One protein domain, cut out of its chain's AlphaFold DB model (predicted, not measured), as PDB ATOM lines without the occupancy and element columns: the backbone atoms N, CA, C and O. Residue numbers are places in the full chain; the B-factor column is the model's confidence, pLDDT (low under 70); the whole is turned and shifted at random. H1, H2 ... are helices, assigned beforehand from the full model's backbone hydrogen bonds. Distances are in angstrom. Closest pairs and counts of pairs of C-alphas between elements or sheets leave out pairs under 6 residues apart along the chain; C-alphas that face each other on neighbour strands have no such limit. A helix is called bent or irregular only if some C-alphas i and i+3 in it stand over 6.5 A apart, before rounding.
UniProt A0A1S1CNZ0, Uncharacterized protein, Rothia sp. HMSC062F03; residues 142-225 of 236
ATOM      1  N   TRP A 142     154.049 -16.382 322.220       72.06
ATOM      2  CA  TRP A 142     154.015 -15.968 323.618       72.06
ATOM      3  C   TRP A 142     155.262 -16.385 324.408       72.06
ATOM      4  O   TRP A 142     155.809 -15.574 325.146       72.06
ATOM      5  N   GLU A 143     155.768 -17.607 324.242       76.00
ATOM      6  CA  GLU A 143     156.949 -18.095 324.975       76.00
ATOM      7  C   GLU A 143     158.225 -17.363 324.556       76.00
ATOM      8  O   GLU A 143     159.077 -17.065 325.394       76.00
ATOM      9  N   ILE A 144     158.298 -16.988 323.278       73.31
ATOM     10  CA  ILE A 144     159.389 -16.198 322.702       73.31
ATOM     11  C   ILE A 144     159.350 -14.754 323.221       73.31
ATOM     12  O   ILE A 144     160.385 -14.162 323.525       73.31
ATOM     13  N   THR A 145     158.156 -14.170 323.348       79.81
ATOM     14  CA  THR A 145     157.998 -12.762 323.751       79.81
ATOM     15  C   THR A 145     157.871 -12.569 325.260       79.81
ATOM     16  O   THR A 145     158.093 -11.459 325.738       79.81
ATOM     17  N   ARG A 146     157.605 -13.624 326.041       82.50
ATOM     18  CA  ARG A 146     157.476 -13.567 327.509       82.50
ATOM     19  C   ARG A 146     158.700 -12.952 328.177       82.50
ATOM     20  O   ARG A 146     158.551 -12.143 329.088       82.50
ATOM     21  N   GLY A 147     159.899 -13.300 327.708       79.56
ATOM     22  CA  GLY A 147     161.136 -12.681 328.185       79.56
ATOM     23  C   GLY A 147     161.137 -11.173 327.937       79.56
ATOM     24  O   GLY A 147     161.353 -10.402 328.864       79.56
ATOM     25  N   ALA A 148     160.806 -10.748 326.717       81.38
ATOM     26  CA  ALA A 148     160.744  -9.334 326.346       81.38
ATOM     27  C   ALA A 148     159.702  -8.551 327.163       81.38
ATOM     28  O   ALA A 148     159.994  -7.445 327.613       81.38
ATOM     29  N   TRP A 149     158.530  -9.134 327.426       83.06
ATOM     30  CA  TRP A 149     157.507  -8.530 328.286       83.06
ATOM     31  C   TRP A 149     157.951  -8.412 329.748       83.06
ATOM     32  O   TRP A 149     157.670  -7.398 330.380       83.06
ATOM     33  N   LEU A 150     158.678  -9.400 330.281       81.94
ATOM     34  CA  LEU A 150     159.248  -9.329 331.631       81.94
ATOM     35  C   LEU A 150     160.348  -8.272 331.731       81.94
ATOM     36  O   LEU A 150     160.344  -7.487 332.675       81.94
ATOM     37  N   PHE A 151     161.246  -8.195 330.748       75.19
ATOM     38  CA  PHE A 151     162.244  -7.125 330.685       75.19
ATOM     39  C   PHE A 151     161.580  -5.754 330.591       75.19
ATOM     40  O   PHE A 151     161.975  -4.839 331.306       75.19
ATOM     41  N   PHE A 152     160.537  -5.619 329.771       78.44
ATOM     42  CA  PHE A 152     159.769  -4.385 329.667       78.44
ATOM     43  C   PHE A 152     159.106  -4.017 331.000       78.44
ATOM     44  O   PHE A 152     159.250  -2.888 331.457       78.44
ATOM     45  N   ALA A 153     158.456  -4.970 331.672       79.19
ATOM     46  CA  ALA A 153     157.840  -4.746 332.977       79.19
ATOM     47  C   ALA A 153     158.869  -4.333 334.041       79.19
ATOM     48  O   ALA A 153     158.629  -3.383 334.780       79.19
ATOM     49  N   ILE A 154     160.031  -4.989 334.085       80.44
ATOM     50  CA  ILE A 154     161.115  -4.647 335.014       80.44
ATOM     51  C   ILE A 154     161.652  -3.250 334.717       80.44
ATOM     52  O   ILE A 154     161.827  -2.468 335.637       80.44
ATOM     53  N   VAL A 155     161.872  -2.894 333.452       76.69
ATOM     54  CA  VAL A 155     162.335  -1.549 333.082       76.69
ATOM     55  C   VAL A 155     161.301  -0.488 333.449       76.69
ATOM     56  O   VAL A 155     161.676   0.583 333.907       76.69
ATOM     57  N   VAL A 156     160.008  -0.778 333.291       77.19
ATOM     58  CA  VAL A 156     158.926   0.151 333.637       77.19
ATOM     59  C   VAL A 156     158.801   0.330 335.155       77.19
ATOM     60  O   VAL A 156     158.724   1.464 335.613       77.19
ATOM     61  N   PHE A 157     158.838  -0.753 335.939       69.25
ATOM     62  CA  PHE A 157     158.697  -0.701 337.402       69.25
ATOM     63  C   PHE A 157     159.981  -0.304 338.139       69.25
ATOM     64  O   PHE A 157     159.920   0.394 339.143       69.25
ATOM     65  N   CYS A 158     161.154  -0.712 337.654       70.56
ATOM     66  CA  CYS A 158     162.435  -0.265 338.206       70.56
ATOM     67  C   CYS A 158     162.828   1.131 337.717       70.56
ATOM     68  O   CYS A 158     163.878   1.623 338.128       70.56
ATOM     69  N   ASN A 159     162.029   1.778 336.861       70.06
ATOM     70  CA  ASN A 159     162.223   3.185 336.546       70.06
ATOM     71  C   ASN A 159     161.613   4.036 337.675       70.06
ATOM     72  O   ASN A 159     160.387   4.182 337.730       70.06
ATOM     73  N   PRO A 160     162.444   4.651 338.541       66.06
ATOM     74  CA  PRO A 160     161.968   5.399 339.705       66.06
ATOM     75  C   PRO A 160     161.080   6.595 339.331       66.06
ATOM     76  O   PRO A 160     160.387   7.139 340.181       66.06
ATOM     77  N   LEU A 161     161.077   7.012 338.065       60.62
ATOM     78  CA  LEU A 161     160.249   8.106 337.563       60.62
ATOM     79  C   LEU A 161     158.840   7.678 337.223       60.62
ATOM     80  O   LEU A 161     157.912   8.452 337.423       60.62
ATOM     81  N   ILE A 162     158.683   6.464 336.705       66.31
ATOM     82  CA  ILE A 162     157.360   5.904 336.446       66.31
ATOM     83  C   ILE A 162     156.706   5.589 337.787       66.31
ATOM     84  O   ILE A 162     155.547   5.934 337.989       66.31
ATOM     85  N   ASP A 163     157.477   5.050 338.730       64.56
ATOM     86  CA  ASP A 163     157.009   4.802 340.092       64.56
ATOM     87  C   ASP A 163     156.613   6.111 340.802       64.56
ATOM     88  O   ASP A 163     155.512   6.233 341.340       64.56
ATOM     89  N   ALA A 164     157.439   7.158 340.686       65.19
ATOM     90  CA  ALA A 164     157.111   8.481 341.213       65.19
ATOM     91  C   ALA A 164     155.902   9.143 340.519       65.19
ATOM     92  O   ALA A 164     155.160   9.871 341.174       65.19
ATOM     93  N   LEU A 165     155.677   8.886 339.224       64.25
ATOM     94  CA  LEU A 165     154.530   9.400 338.462       64.25
ATOM     95  C   LEU A 165     153.216   8.682 338.805       64.25
ATOM     96  O   LEU A 165     152.150   9.282 338.690       64.25
ATOM     97  N   ILE A 166     153.286   7.415 339.224       64.81
ATOM     98  CA  ILE A 166     152.122   6.602 339.608       64.81
ATOM     99  C   ILE A 166     151.744   6.827 341.078       64.81
ATOM    100  O   ILE A 166     150.558   6.916 341.396       64.81
ATOM    101  N   ILE A 167     152.728   6.910 341.978       63.41
ATOM    102  CA  ILE A 167     152.495   6.961 343.431       63.41
ATOM    103  C   ILE A 167     152.226   8.388 343.924       63.41
ATOM    104  O   ILE A 167     151.506   8.563 344.908       63.41
ATOM    105  N   TYR A 168     152.773   9.413 343.262       63.09
ATOM    106  CA  TYR A 168     152.684  10.790 343.742       63.09
ATOM    107  C   TYR A 168     151.731  11.633 342.874       63.09
ATOM    108  O   TYR A 168     152.095  12.032 341.766       63.09
ATOM    109  N   PRO A 169     150.510  11.959 343.344       60.75
ATOM    110  CA  PRO A 169     149.672  12.950 342.684       60.75
ATOM    111  C   PRO A 169     150.292  14.326 342.951       60.75
ATOM    112  O   PRO A 169     150.168  14.882 344.041       60.75
ATOM    113  N   PHE A 170     151.066  14.835 341.995       59.16
ATOM    114  CA  PHE A 170     151.865  16.036 342.216       59.16
ATOM    115  C   PHE A 170     151.028  17.312 342.340       59.16
ATOM    116  O   PHE A 170     150.142  17.574 341.529       59.16
ATOM    117  N   ASP A 171     151.424  18.158 343.293       67.88
ATOM    118  CA  ASP A 171     151.165  19.596 343.256       67.88
ATOM    119  C   ASP A 171     152.217  20.295 342.364       67.88
ATOM    120  O   ASP A 171     153.363  19.837 342.232       67.88
ATOM    121  N   ASN A 172     151.835  21.399 341.721       68.00
ATOM    122  CA  ASN A 172     152.406  21.880 340.454       68.00
ATOM    123  C   ASN A 172     153.915  22.215 340.517       68.00
ATOM    124  O   ASN A 172     154.617  22.138 339.513       68.00
ATOM    125  N   GLN A 173     154.441  22.566 341.694       67.56
ATOM    126  CA  GLN A 173     155.835  22.991 341.876       67.56
ATOM    127  C   GLN A 173     156.800  21.828 342.178       67.56
ATOM    128  O   GLN A 173     157.952  21.859 341.743       67.56
ATOM    129  N   ALA A 174     156.333  20.778 342.863       66.62
ATOM    130  CA  ALA A 174     157.096  19.544 343.076       66.62
ATOM    131  C   ALA A 174     157.082  18.645 341.827       66.62
ATOM    132  O   ALA A 174     158.058  17.946 341.560       66.62
ATOM    133  N   ALA A 175     156.011  18.723 341.025       67.25
ATOM    134  CA  ALA A 175     155.906  18.043 339.734       67.25
ATOM    135  C   ALA A 175     157.062  18.417 338.803       67.25
ATOM    136  O   ALA A 175     157.695  17.552 338.201       67.25
ATOM    137  N   VAL A 176     157.344  19.720 338.698       69.56
ATOM    138  CA  VAL A 176     158.326  20.267 337.756       69.56
ATOM    139  C   VAL A 176     159.743  19.844 338.138       69.56
ATOM    140  O   VAL A 176     160.484  19.353 337.293       69.56
ATOM    141  N   SER A 177     160.132  19.956 339.409       70.75
ATOM    142  CA  SER A 177     161.487  19.573 339.835       70.75
ATOM    143  C   SER A 177     161.745  18.069 339.704       70.75
ATOM    144  O   SER A 177     162.822  17.676 339.247       70.75
ATOM    145  N   LEU A 178     160.761  17.223 340.030       70.25
ATOM    146  CA  LEU A 178     160.904  15.775 339.896       70.25
ATOM    147  C   LEU A 178     160.920  15.327 338.429       70.25
ATOM    148  O   LEU A 178     161.677  14.426 338.072       70.25
ATOM    149  N   SER A 179     160.149  15.988 337.561       71.44
ATOM    150  CA  SER A 179     160.200  15.720 336.121       71.44
ATOM    151  C   SER A 179     161.523  16.165 335.493       71.44
ATOM    152  O   SER A 179     162.058  15.428 334.670       71.44
ATOM    153  N   PHE A 180     162.141  17.267 335.936       70.25
ATOM    154  CA  PHE A 180     163.500  17.637 335.507       70.25
ATOM    155  C   PHE A 180     164.565  16.627 335.950       70.25
ATOM    156  O   PHE A 180     165.379  16.198 335.129       70.25
ATOM    157  N   LEU A 181     164.551  16.209 337.220       70.81
ATOM    158  CA  LEU A 181     165.449  15.155 337.708       70.81
ATOM    159  C   LEU A 181     165.230  13.855 336.923       70.81
ATOM    160  O   LEU A 181     166.180  13.150 336.585       70.81
ATOM    161  N   GLY A 182     163.975  13.586 336.572       69.75
ATOM    162  CA  GLY A 182     163.603  12.457 335.754       69.75
ATOM    163  C   GLY A 182     164.105  12.504 334.332       69.75
ATOM    164  O   GLY A 182     164.639  11.516 333.854       69.75
ATOM    165  N   VAL A 183     164.036  13.644 333.660       71.38
ATOM    166  CA  VAL A 183     164.622  13.775 332.323       71.38
ATOM    167  C   VAL A 183     166.135  13.536 332.373       71.38
ATOM    168  O   VAL A 183     166.667  12.824 331.524       71.38
ATOM    169  N   ILE A 184     166.829  14.042 333.396       70.44
ATOM    170  CA  ILE A 184     168.281  13.858 333.554       70.44
ATOM    171  C   ILE A 184     168.631  12.388 333.838       70.44
ATOM    172  O   ILE A 184     169.552  11.838 333.231       70.44
ATOM    173  N   LEU A 185     167.880  11.723 334.718       65.00
ATOM    174  CA  LEU A 185     168.096  10.315 335.046       65.00
ATOM    175  C   LEU A 185     167.656   9.384 333.906       65.00
ATOM    176  O   LEU A 185     168.331   8.400 333.628       65.00
ATOM    177  N   ALA A 186     166.582   9.702 333.186       63.03
ATOM    178  CA  ALA A 186     166.139   8.962 332.006       63.03
ATOM    179  C   ALA A 186     167.159   9.069 330.866       63.03
ATOM    180  O   ALA A 186     167.443   8.069 330.214       63.03
ATOM    181  N   MET A 187     167.776  10.237 330.671       65.81
ATOM    182  CA  MET A 187     168.889  10.400 329.731       65.81
ATOM    183  C   MET A 187     170.108   9.564 330.143       65.81
ATOM    184  O   MET A 187     170.758   8.975 329.279       65.81
ATOM    185  N   SER A 188     170.390   9.431 331.445       63.66
ATOM    186  CA  SER A 188     171.469   8.554 331.918       63.66
ATOM    187  C   SER A 188     171.120   7.065 331.768       63.66
ATOM    188  O   SER A 188     171.963   6.267 331.363       63.66
ATOM    189  N   THR A 189     169.859   6.695 331.993       69.06
ATOM    190  CA  THR A 189     169.394   5.299 331.994       69.06
ATOM    191  C   THR A 189     169.110   4.776 330.584       69.06
ATOM    192  O   THR A 189     169.285   3.590 330.340       69.06
ATOM    193  N   ALA A 190     168.739   5.640 329.632       66.12
ATOM    194  CA  ALA A 190     168.598   5.293 328.216       66.12
ATOM    195  C   ALA A 190     169.951   5.219 327.486       66.12
ATOM    196  O   ALA A 190     170.090   4.464 326.525       66.12
ATOM    197  N   GLY A 191     170.969   5.948 327.955       67.06
ATOM    198  CA  GLY A 191     172.319   5.878 327.390       67.06
ATOM    199  C   GLY A 191     173.010   4.537 327.654       67.06
ATOM    200  O   GLY A 191     173.638   3.976 326.759       67.06
ATOM    201  N   ILE A 192     172.847   3.979 328.854       78.12
ATOM    202  CA  ILE A 192     173.481   2.715 329.265       78.12
ATOM    203  C   ILE A 192     173.138   1.527 328.338       78.12
ATOM    204  O   ILE A 192     174.072   0.882 327.863       78.12
ATOM    205  N   PRO A 193     171.867   1.218 328.010       80.06
ATOM    206  CA  PRO A 193     171.542   0.114 327.109       80.06
ATOM    207  C   PRO A 193     172.036   0.353 325.676       80.06
ATOM    208  O   PRO A 193     172.444  -0.601 325.019       80.06
ATOM    209  N   VAL A 194     172.077   1.604 325.202       77.94
ATOM    210  CA  VAL A 194     172.641   1.949 323.883       77.94
ATOM    211  C   VAL A 194     174.151   1.706 323.856       77.94
ATOM    212  O   VAL A 194     174.663   1.118 322.906       77.94
ATOM    213  N   ILE A 195     174.862   2.087 324.921       81.62
ATOM    214  CA  ILE A 195     176.301   1.840 325.067       81.62
ATOM    215  C   ILE A 195     176.580   0.336 325.169       81.62
ATOM    216  O   ILE A 195     177.477  -0.163 324.494       81.62
ATOM    217  N   LEU A 196     175.802  -0.416 325.952       85.69
ATOM    218  CA  LEU A 196     175.955  -1.871 326.068       85.69
ATOM    219  C   LEU A 196     175.685  -2.585 324.739       85.69
ATOM    220  O   LEU A 196     176.444  -3.477 324.358       85.69
ATOM    221  N   TRP A 197     174.654  -2.168 324.001       89.00
ATOM    222  CA  TRP A 197     174.380  -2.676 322.658       89.00
ATOM    223  C   TRP A 197     175.525  -2.358 321.690       89.00
ATOM    224  O   TRP A 197     175.945  -3.229 320.931       89.00
ATOM    225  N   PHE A 198     176.094  -1.154 321.765       86.56
ATOM    226  CA  PHE A 198     177.238  -0.750 320.949       86.56
ATOM    227  C   PHE A 198     178.508  -1.553 321.276       86.56
ATOM    228  O   PHE A 198     179.200  -2.012 320.370       86.56
ATOM    229  N   VAL A 199     178.791  -1.812 322.555       93.25
ATOM    230  CA  VAL A 199     179.907  -2.682 322.976       93.25
ATOM    231  C   VAL A 199     179.696  -4.119 322.492       93.25
ATOM    232  O   VAL A 199     180.638  -4.750 322.007       93.25
ATOM    233  N   PHE A 200     178.469  -4.637 322.565       92.44
ATOM    234  CA  PHE A 200     178.132  -5.959 322.038       92.44
ATOM    235  C   PHE A 200     178.291  -6.027 320.513       92.44
ATOM    236  O   PHE A 200     178.863  -6.990 320.003       92.44
ATOM    237  N   LEU A 201     177.864  -4.984 319.794       92.44
ATOM    238  CA  LEU A 201     178.060  -4.840 318.353       92.44
ATOM    239  C   LEU A 201     179.553  -4.858 318.000       92.44
ATOM    240  O   LEU A 201     179.958  -5.617 317.122       92.44
ATOM    241  N   ILE A 202     180.382  -4.093 318.717       91.31
ATOM    242  CA  ILE A 202     181.837  -4.086 318.516       91.31
ATOM    243  C   ILE A 202     182.425  -5.472 318.781       91.31
ATOM    244  O   ILE A 202     183.161  -5.975 317.939       91.31
ATOM    245  N   MET A 203     182.076  -6.138 319.887       91.38
ATOM    246  CA  MET A 203     182.563  -7.495 320.168       91.38
ATOM    247  C   MET A 203     182.151  -8.508 319.098       91.38
ATOM    248  O   MET A 203     182.958  -9.364 318.729       91.38
ATOM    249  N   ALA A 204     180.914  -8.433 318.602       90.81
ATOM    250  CA  ALA A 204     180.423  -9.302 317.539       90.81
ATOM    251  C   ALA A 204     181.207  -9.067 316.241       90.81
ATOM    252  O   ALA A 204     181.701 -10.026 315.646       90.81
ATOM    253  N   ILE A 205     181.409  -7.802 315.858       90.88
ATOM    254  CA  ILE A 205     182.228  -7.429 314.701       90.88
ATOM    255  C   ILE A 205     183.671  -7.896 314.898       90.88
ATOM    256  O   ILE A 205     184.216  -8.520 314.001       90.88
ATOM    257  N   SER A 206     184.291  -7.695 316.062       90.00
ATOM    258  CA  SER A 206     185.656  -8.162 316.336       90.00
ATOM    259  C   SER A 206     185.780  -9.685 316.263       90.00
ATOM    260  O   SER A 206     186.745 -10.187 315.693       90.00
ATOM    261  N   LYS A 207     184.804 -10.440 316.787       88.44
ATOM    262  CA  LYS A 207     184.756 -11.911 316.673       88.44
ATOM    263  C   LYS A 207     184.684 -12.361 315.216       88.44
ATOM    264  O   LYS A 207     185.396 -13.281 314.818       88.44
ATOM    265  N   VAL A 208     183.834 -11.703 314.438       87.38
ATOM    266  CA  VAL A 208     183.616 -11.989 313.021       87.38
ATOM    267  C   VAL A 208     184.846 -11.595 312.196       87.38
ATOM    268  O   VAL A 208     185.350 -12.411 311.432       87.38
ATOM    269  N   CYS A 209     185.407 -10.408 312.418       80.12
ATOM    270  CA  CYS A 209     186.648  -9.947 311.799       80.12
ATOM    271  C   CYS A 209     187.824 -10.864 312.125       80.12
ATOM    272  O   CYS A 209     188.592 -11.161 311.220       80.12
ATOM    273  N   LYS A 210     187.935 -11.368 313.361       84.44
ATOM    274  CA  LYS A 210     188.973 -12.334 313.738       84.44
ATOM    275  C   LYS A 210     188.818 -13.664 312.995       84.44
ATOM    276  O   LYS A 210     189.795 -14.232 312.526       84.44
ATOM    277  N   LYS A 211     187.586 -14.152 312.822       80.81
ATOM    278  CA  LYS A 211     187.333 -15.360 312.019       80.81
ATOM    279  C   LYS A 211     187.624 -15.141 310.537       80.81
ATOM    280  O   LYS A 211     188.233 -15.994 309.901       80.81
ATOM    281  N   TYR A 212     187.243 -13.988 309.996       77.00
ATOM    282  CA  TYR A 212     187.558 -13.628 308.618       77.00
ATOM    283  C   TYR A 212     189.047 -13.353 308.394       77.00
ATOM    284  O   TYR A 212     189.520 -13.580 307.283       77.00
ATOM    285  N   SER A 213     189.781 -12.868 309.400       77.81
ATOM    286  CA  SER A 213     191.231 -12.682 309.310       77.81
ATOM    287  C   SER A 213     191.950 -14.024 309.334       77.81
ATOM    288  O   SER A 213     192.759 -14.260 308.452       77.81
ATOM    289  N   GLU A 214     191.574 -14.944 310.230       81.88
ATOM    290  CA  GLU A 214     192.121 -16.311 310.275       81.88
ATOM    291  C   GLU A 214     191.947 -17.038 308.924       81.88
ATOM    292  O   GLU A 214     192.887 -17.644 308.411       81.88
ATOM    293  N   VAL A 215     190.767 -16.934 308.299       76.38
ATOM    294  CA  VAL A 215     190.498 -17.544 306.981       76.38
ATOM    295  C   VAL A 215     191.258 -16.838 305.852       76.38
ATOM    296  O   VAL A 215     191.743 -17.498 304.932       76.38
ATOM    297  N   ARG A 216     191.387 -15.505 305.900       72.81
ATOM    298  CA  ARG A 216     192.165 -14.757 304.899       72.81
ATOM    299  C   ARG A 216     193.659 -15.037 304.993       72.81
ATOM    300  O   ARG A 216     194.286 -15.182 303.954       72.81
ATOM    301  N   GLU A 217     194.207 -15.157 306.196       74.94
ATOM    302  CA  GLU A 217     195.608 -15.524 306.411       74.94
ATOM    303  C   GLU A 217     195.888 -16.941 305.905       74.94
ATOM    304  O   GLU A 217     196.863 -17.150 305.196       74.94
ATOM    305  N   GLN A 218     195.008 -17.909 306.175       67.50
ATOM    306  CA  GLN A 218     195.142 -19.264 305.622       67.50
ATOM    307  C   GLN A 218     195.110 -19.278 304.095       67.50
ATOM    308  O   GLN A 218     195.898 -19.983 303.474       67.50
ATOM    309  N   ARG A 219     194.217 -18.489 303.487       67.19
ATOM    310  CA  ARG A 219     194.147 -18.355 302.032       67.19
ATOM    311  C   ARG A 219     195.405 -17.710 301.453       67.19
ATOM    312  O   ARG A 219     195.917 -18.216 300.466       67.19
ATOM    313  N   TRP A 220     195.906 -16.645 302.075       62.81
ATOM    314  CA  TRP A 220     197.139 -15.979 301.655       62.81
ATOM    315  C   TRP A 220     198.348 -16.923 301.757       62.81
ATOM    316  O   TRP A 220     199.074 -17.111 300.790       62.81
ATOM    317  N   ASN A 221     198.482 -17.632 302.881       67.12
ATOM    318  CA  ASN A 221     199.547 -18.617 303.094       67.12
ATOM    319  C   ASN A 221     199.443 -19.836 302.155       67.12
ATOM    320  O   ASN A 221     200.444 -20.505 301.906       67.12
ATOM    321  N   ALA A 222     198.244 -20.156 301.654       61.78
ATOM    322  CA  ALA A 222     198.024 -21.221 300.678       61.78
ATOM    323  C   ALA A 222     198.252 -20.762 299.228       61.78
ATOM    324  O   ALA A 222     198.654 -21.575 298.400       61.78
ATOM    325  N   GLU A 223     198.008 -19.488 298.913       60.12
ATOM    326  CA  GLU A 223     198.323 -18.883 297.611       60.12
ATOM    327  C   GLU A 223     199.842 -18.625 297.458       60.12
ATOM    328  O   GLU A 223     200.354 -18.733 296.346       60.12
ATOM    329  N   ASP A 224     200.572 -18.414 298.563       55.34
ATOM    330  CA  ASP A 224     202.047 -18.358 298.616       55.34
ATOM    331  C   ASP A 224     202.724 -19.750 298.650       55.34
ATOM    332  O   ASP A 224     203.954 -19.855 298.578       55.34
ATOM    333  N   ALA A 225     201.957 -20.847 298.742       54.00
ATOM    334  CA  ALA A 225     202.517 -22.184 298.575       54.00
ATOM    335  C   ALA A 225     202.985 -22.333 297.116       54.00
ATOM    336  O   ALA A 225     202.196 -22.074 296.201       54.00
TER     337      ALA A 225
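AT A GLANCE: This is residues 142 to 225 of the 236 residues of an uncharacterized protein of Rothia sp. HMSC062F03 (UniProt A0A1S1CNZ0). One very long helix, H3, makes the length of this domain, and before it the shorter H1 and H2 form an arm that folds back beside its first part and then splays away from it. Residues 142 to 154 of H1 stick out at one side, and residues 190 to 225, of which 190 to 223 belong to H3, stick out along the length. The printed part has 84 residues with three named helices in the order H1, H2, H3 and no named strand: it is all helix. It is extended, with a radius of gyration of the C-alphas of 23.2 A and spans of 80 by 33 by 11 A.

HOW THE PARTS SIT: Start at H1, residues 142 to 157, and go on to H2, residues 160 to 167: they are close but not clearly touching, the closest C-alphas being those of Phe 157 and Asp 163, 6.4 A apart. Their lines are about perpendicular, at 82 degrees. H2 is also close to but not clearly touching H3, residues 172 to 223; their closest C-alphas, those of Leu 161 and Gly 182, are 5.8 A apart. These two run opposite ways at a steep tilt of 38 degrees, only just beyond shallow. H1 and H3 are apart. In H2 every O i to N i+4 pair is within hydrogen-bond range; in H1 10 of 12 are, in H3 43 of 48.

IN THESE COORDINATES: Find C-alpha 142 at (154.015, -15.968, 323.618); from there H1 runs 21.1 A to C-alpha 157, only just irregular, with C-alphas 144 and 147 6.7 A apart. H2 spans 10.3 A. Find C-alpha 172 at (152.406, 21.880, 340.454); H3 runs 74.9 A from there to C-alpha 223 at (198.323, -18.883, 297.611). H3 is neither bent nor irregular, but only just: C-alphas 190 and 193 are 6.1 A apart.

THE WHOLE: Look at Asp 171 and Ala 225 for the two C-alphas farthest apart, 79.9 A. The printed part has no cut, and both links are tight. Mean pLDDT of the printed part is 73.9; look for values under 70 at residues 157, 160 to 176, 182, 185 to 191 and 218 to 225.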